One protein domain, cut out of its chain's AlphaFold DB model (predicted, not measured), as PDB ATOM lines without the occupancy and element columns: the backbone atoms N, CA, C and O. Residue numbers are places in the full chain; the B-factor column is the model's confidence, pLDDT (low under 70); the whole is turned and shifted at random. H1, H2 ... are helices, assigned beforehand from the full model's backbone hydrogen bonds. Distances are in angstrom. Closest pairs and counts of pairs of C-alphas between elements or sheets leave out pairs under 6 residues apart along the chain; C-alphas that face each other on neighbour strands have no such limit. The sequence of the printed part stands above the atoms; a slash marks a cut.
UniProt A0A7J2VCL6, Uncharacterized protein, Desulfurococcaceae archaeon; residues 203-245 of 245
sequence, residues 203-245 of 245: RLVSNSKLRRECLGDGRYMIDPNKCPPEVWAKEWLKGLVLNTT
ATOM      1  N   ARG A 203     172.437 135.719 172.592       89.38
ATOM      2  CA  ARG A 203     172.249 136.590 171.425       89.38
ATOM      3  C   ARG A 203     170.811 137.075 171.274       89.38
ATOM      4  O   ARG A 203     170.555 137.928 170.427       89.38
ATOM      5  N   LEU A 204     169.876 136.515 172.043       85.12
ATOM      6  CA  LEU A 204     168.487 136.957 172.099       85.12
ATOM      7  C   LEU A 204     168.343 138.054 173.151       85.12
ATOM      8  O   LEU A 204     169.063 138.059 174.148       85.12
ATOM      9  N   VAL A 205     167.412 138.987 172.927       75.88
ATOM     10  CA  VAL A 205     167.189 140.122 173.836       75.88
ATOM     11  C   VAL A 205     167.002 139.639 175.272       75.88
ATOM     12  O   VAL A 205     166.055 138.918 175.579       75.88
ATOM     13  N   SER A 206     167.912 140.069 176.146       74.19
ATOM     14  CA  SER A 206     167.909 139.727 177.569       74.19
ATOM     15  C   SER A 206     166.952 140.609 178.372       74.19
ATOM     16  O   SER A 206     166.279 140.117 179.275       74.19
ATOM     17  N   ASN A 207     166.874 141.903 178.046       80.56
ATOM     18  CA  ASN A 207     165.952 142.856 178.659       80.56
ATOM     19  C   ASN A 207     165.671 144.062 177.734       80.56
ATOM     20  O   ASN A 207     166.390 144.325 176.766       80.56
ATOM     21  N   SER A 208     164.609 144.814 178.037       81.31
ATOM     22  CA  SER A 208     164.152 145.954 177.230       81.31
ATOM     23  C   SER A 208     165.107 147.152 177.246       81.31
ATOM     24  O   SER A 208     165.160 147.875 176.248       81.31
ATOM     25  N   LYS A 209     165.861 147.348 178.336       84.81
ATOM     26  CA  LYS A 209     166.856 148.419 178.487       84.81
ATOM     27  C   LYS A 209     168.035 148.191 177.541       84.81
ATOM     28  O   LYS A 209     168.251 149.017 176.664       84.81
ATOM     29  N   LEU A 210     168.694 147.034 177.630       82.88
ATOM     30  CA  LEU A 210     169.803 146.662 176.752       82.88
ATOM     31  C   LEU A 210     169.365 146.648 175.284       82.88
ATOM     32  O   LEU A 210     170.090 147.126 174.421       82.88
ATOM     33  N   ARG A 211     168.150 146.169 174.988       83.06
ATOM     34  CA  ARG A 211     167.586 146.254 173.632       83.06
ATOM     35  C   ARG A 211     167.515 147.699 173.136       83.06
ATOM     36  O   ARG A 211     167.894 147.973 172.002       83.06
ATOM     37  N   ARG A 212     166.995 148.616 173.958       84.19
ATOM     38  CA  ARG A 212     166.862 150.030 173.587       84.19
ATOM     39  C   ARG A 212     168.232 150.678 173.393       84.19
ATOM     40  O   ARG A 212     168.420 151.344 172.388       84.19
ATOM     41  N   GLU A 213     169.161 150.430 174.312       84.12
ATOM     42  CA  GLU A 213     170.522 150.981 174.289       84.12
ATOM     43  C   GLU A 213     171.346 150.453 173.108       84.12
ATOM     44  O   GLU A 213     171.986 151.234 172.413       84.12
ATOM     45  N   CYS A 214     171.307 149.144 172.846       82.12
ATOM     46  CA  CYS A 214     172.162 148.513 171.842       82.12
ATOM     47  C   CYS A 214     171.543 148.432 170.441       82.12
ATOM     48  O   CYS A 214     172.286 148.351 169.472       82.12
ATOM     49  N   LEU A 215     170.214 148.395 170.294       82.25
ATOM     50  CA  LEU A 215     169.579 148.178 168.985       82.25
ATOM     51  C   LEU A 215     168.747 149.373 168.525       82.25
ATOM     52  O   LEU A 215     168.765 149.689 167.336       82.25
ATOM     53  N   GLY A 216     168.042 150.049 169.435       74.12
ATOM     54  CA  GLY A 216     167.195 151.212 169.132       74.12
ATOM     55  C   GLY A 216     165.975 150.935 168.235       74.12
ATOM     56  O   GLY A 216     165.072 151.760 168.183       74.12
ATOM     57  N   ASP A 217     165.902 149.776 167.567       68.88
ATOM     58  CA  ASP A 217     165.028 149.523 166.410       68.88
ATOM     59  C   ASP A 217     164.151 148.260 166.528       68.88
ATOM     60  O   ASP A 217     163.815 147.613 165.541       68.88
ATOM     61  N   GLY A 218     163.750 147.885 167.746       64.88
ATOM     62  CA  GLY A 218     162.772 146.808 167.975       64.88
ATOM     63  C   GLY A 218     163.264 145.387 167.663       64.88
ATOM     64  O   GLY A 218     162.546 144.429 167.950       64.88
ATOM     65  N   ARG A 219     164.489 145.225 167.148       76.50
ATOM     66  CA  ARG A 219     165.122 143.921 166.918       76.50
ATOM     67  C   ARG A 219     165.258 143.117 168.218       76.50
ATOM     68  O   ARG A 219     165.472 143.665 169.300       76.50
ATOM     69  N   TYR A 220     165.151 141.793 168.087       77.25
ATOM     70  CA  TYR A 220     165.225 140.837 169.203       77.25
ATOM     71  C   TYR A 220     166.507 139.990 169.225       77.25
ATOM     72  O   TYR A 220     166.649 139.111 170.077       77.25
ATOM     73  N   MET A 221     167.443 140.268 168.318       83.12
ATOM     74  CA  MET A 221     168.719 139.569 168.182       83.12
ATOM     75  C   MET A 221     169.863 140.580 168.128       83.12
ATOM     76  O   MET A 221     169.699 141.653 167.546       83.12
ATOM     77  N   ILE A 222     171.004 140.232 168.726       82.56
ATOM     78  CA  ILE A 222     172.199 141.077 168.741       82.56
ATOM     79  C   ILE A 222     172.658 141.460 167.327       82.56
ATOM     80  O   ILE A 222     172.696 140.626 166.419       82.56
ATOM     81  N   ASP A 223     173.076 142.717 167.185       83.38
ATOM     82  CA  ASP A 223     173.850 143.231 166.060       83.38
ATOM     83  C   ASP A 223     175.265 143.569 166.564       83.38
ATOM     84  O   ASP A 223     175.429 144.582 167.255       83.38
ATOM     85  N   PRO A 224     176.279 142.730 166.268       83.19
ATOM     86  CA  PRO A 224     177.647 142.951 166.735       83.19
ATOM     87  C   PRO A 224     178.245 144.294 166.299       83.19
ATOM     88  O   PRO A 224     179.159 144.780 166.958       83.19
ATOM     89  N   ASN A 225     177.728 144.908 165.226       84.50
ATOM     90  CA  ASN A 225     178.188 146.218 164.761       84.50
ATOM     91  C   ASN A 225     177.641 147.365 165.615       84.50
ATOM     92  O   ASN A 225     178.224 148.445 165.636       84.50
ATOM     93  N   LYS A 226     176.517 147.149 166.309       85.44
ATOM     94  CA  LYS A 226     175.923 148.150 167.200       85.44
ATOM     95  C   LYS A 226     176.370 147.986 168.646       85.44
ATOM     96  O   LYS A 226     176.489 148.972 169.365       85.44
ATOM     97  N   CYS A 227     176.570 146.750 169.095       86.94
ATOM     98  CA  CYS A 227     176.868 146.466 170.490       86.94
ATOM     99  C   CYS A 227     177.712 145.189 170.612       86.94
ATOM    100  O   CYS A 227     177.334 144.162 170.040       86.94
ATOM    101  N   PRO A 228     178.833 145.220 171.357       90.12
ATOM    102  CA  PRO A 228     179.711 144.065 171.470       90.12
ATOM    103  C   PRO A 228     178.983 142.839 172.049       90.12
ATOM    104  O   PRO A 228     178.264 142.975 173.047       90.12
ATOM    105  N   PRO A 229     179.218 141.624 171.509       91.06
ATOM    106  CA  PRO A 229     178.690 140.375 172.066       91.06
ATOM    107  C   PRO A 229     178.964 140.175 173.555       91.06
ATOM    108  O   PRO A 229     178.151 139.584 174.264       91.06
ATOM    109  N   GLU A 230     180.074 140.725 174.044       91.69
ATOM    110  CA  GLU A 230     180.439 140.686 175.454       91.69
ATOM    111  C   GLU A 230     179.405 141.351 176.366       91.69
ATOM    112  O   GLU A 230     179.077 140.799 177.413       91.69
ATOM    113  N   VAL A 231     178.831 142.488 175.963       90.06
ATOM    114  CA  VAL A 231     177.831 143.202 176.772       90.06
ATOM    115  C   VAL A 231     176.579 142.339 176.953       90.06
ATOM    116  O   VAL A 231     176.047 142.208 178.058       90.06
ATOM    117  N   TRP A 232     176.144 141.685 175.876       90.44
ATOM    118  CA  TRP A 232     174.984 140.794 175.881       90.44
ATOM    119  C   TRP A 232     175.235 139.533 176.696       90.44
ATOM    120  O   TRP A 232     174.382 139.129 177.485       90.44
ATOM    121  N   ALA A 233     176.422 138.944 176.556       91.56
ATOM    122  CA  ALA A 233     176.841 137.808 177.358       91.56
ATOM    123  C   ALA A 233     176.890 138.154 178.854       91.56
ATOM    124  O   ALA A 233     176.309 137.419 179.650       91.56
ATOM    125  N   LYS A 234     177.502 139.282 179.250       90.94
ATOM    126  CA  LYS A 234     177.551 139.732 180.657       90.94
ATOM    127  C   LYS A 234     176.151 139.868 181.247       90.94
ATOM    128  O   LYS A 234     175.876 139.337 182.321       90.94
ATOM    129  N   GLU A 235     175.244 140.517 180.524       89.12
ATOM    130  CA  GLU A 235     173.866 140.689 180.986       89.12
ATOM    131  C   GLU A 235     173.100 139.355 181.040       89.12
ATOM    132  O   GLU A 235     172.374 139.078 182.000       89.12
ATOM    133  N   TRP A 236     173.284 138.478 180.049       91.25
ATOM    134  CA  TRP A 236     172.664 137.155 180.061       91.25
ATOM    135  C   TRP A 236     173.164 136.305 181.236       91.25
ATOM    136  O   TRP A 236     172.357 135.662 181.904       91.25
ATOM    137  N   LEU A 237     174.457 136.361 181.561       90.50
ATOM    138  CA  LEU A 237     175.055 135.623 182.677       90.50
ATOM    139  C   LEU A 237     174.739 136.232 184.048       90.50
ATOM    140  O   LEU A 237     174.853 135.546 185.062       90.50
ATOM    141  N   LYS A 238     174.296 137.490 184.107       87.69
ATOM    142  CA  LYS A 238     173.996 138.184 185.363       87.69
ATOM    143  C   LYS A 238     173.052 137.376 186.256       87.69
ATOM    144  O   LYS A 238     171.971 136.957 185.828       87.69
ATOM    145  N   GLY A 239     173.448 137.190 187.514       80.94
ATOM    146  CA  GLY A 239     172.685 136.431 188.510       80.94
ATOM    147  C   GLY A 239     172.876 134.910 188.448       80.94
ATOM    148  O   GLY A 239     172.312 134.212 189.298       80.94
ATOM    149  N   LEU A 240     173.663 134.413 187.487       80.69
ATOM    150  CA  LEU A 240     174.378 133.141 187.578       80.69
ATOM    151  C   LEU A 240     175.708 133.421 188.294       80.69
ATOM    152  O   LEU A 240     176.255 134.515 188.158       80.69
ATOM    153  N   VAL A 241     176.204 132.482 189.099       64.00
ATOM    154  CA  VAL A 241     177.440 132.646 189.889       64.00
ATOM    155  C   VAL A 241     178.651 132.589 188.951       64.00
ATOM    156  O   VAL A 241     179.336 131.580 188.864       64.00
ATOM    157  N   LEU A 242     178.861 133.650 188.173       55.84
ATOM    158  CA  LEU A 242     179.931 133.765 187.192       55.84
ATOM    159  C   LEU A 242     180.547 135.152 187.294       55.84
ATOM    160  O   LEU A 242     179.911 136.150 186.954       55.84
ATOM    161  N   ASN A 243     181.785 135.212 187.785       48.09
ATOM    162  CA  ASN A 243     182.559 136.445 187.750       48.09
ATOM    163  C   ASN A 243     182.942 136.703 186.287       48.09
ATOM    164  O   ASN A 243     183.621 135.885 185.676       48.09
ATOM    165  N   THR A 244     182.468 137.809 185.716       44.81
ATOM    166  CA  THR A 244     182.809 138.257 184.352       44.81
ATOM    167  C   THR A 244     183.885 139.348 184.386       44.81
ATOM    168  O   THR A 244     183.794 140.336 183.652       44.81
ATOM    169  N   THR A 245     184.855 139.188 185.297       42.38
ATOM    170  CA  THR A 245     186.021 140.072 185.448       42.38
ATOM    171  C   THR A 245     186.979 139.910 184.286       42.38
ATOM    172  O   THR A 245     187.388 138.749 184.047       42.38
TER     173      THR A 245
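What this domain is: This is residues 203 to 245 of the 245 residues of an uncharacterized protein of Desulfurococcaceae archaeon (UniProt A0A7J2VCL6). There is little regular structure here: two short helices, H2 and H1, lie loosely side by side and run opposite ways, joined by a long looping link, residues 215 to 228. The link reaches one end of the long axis at Asp 217, and the tail after H2 reaches the other at Val 241. The printed part has 43 residues with two named helices, H1 then H2, and no named strand; the class is all helix, with 16 residues in named elements. It is compact, with a radius of gyration of the C-alphas of 10.3 A, and elongated, spanning 31 by 18 by 14 A.

How they stand to each other: H2, residues 229 to 237, and H1, residues 208 to 214, are close but not clearly touching; their closest C-alphas, of Trp 232 and Leu 210, are 7.9 A apart. They run opposite ways at a shallow tilt of 18 degrees. In both helices every O i to N i+4 pair is within hydrogen-bond range.

Where its parts are: H2 is 12.2 A long, from C-alpha 229 at (178.690, 140.375, 172.066) to C-alpha 237 at (175.055, 135.623, 182.677). H1 is 10.0 A long and begins at C-alpha 208, (164.152, 145.954, 177.230).

The domain as a whole: The C-alphas of Asp 217 and Val 241, the two farthest apart, are 31.5 A apart. The link from H1 to H2 is long, 14 residues. The printed part has no cut. Its mean pLDDT is 79.8, with residues 217 to 218 and 241 to 245 under 70.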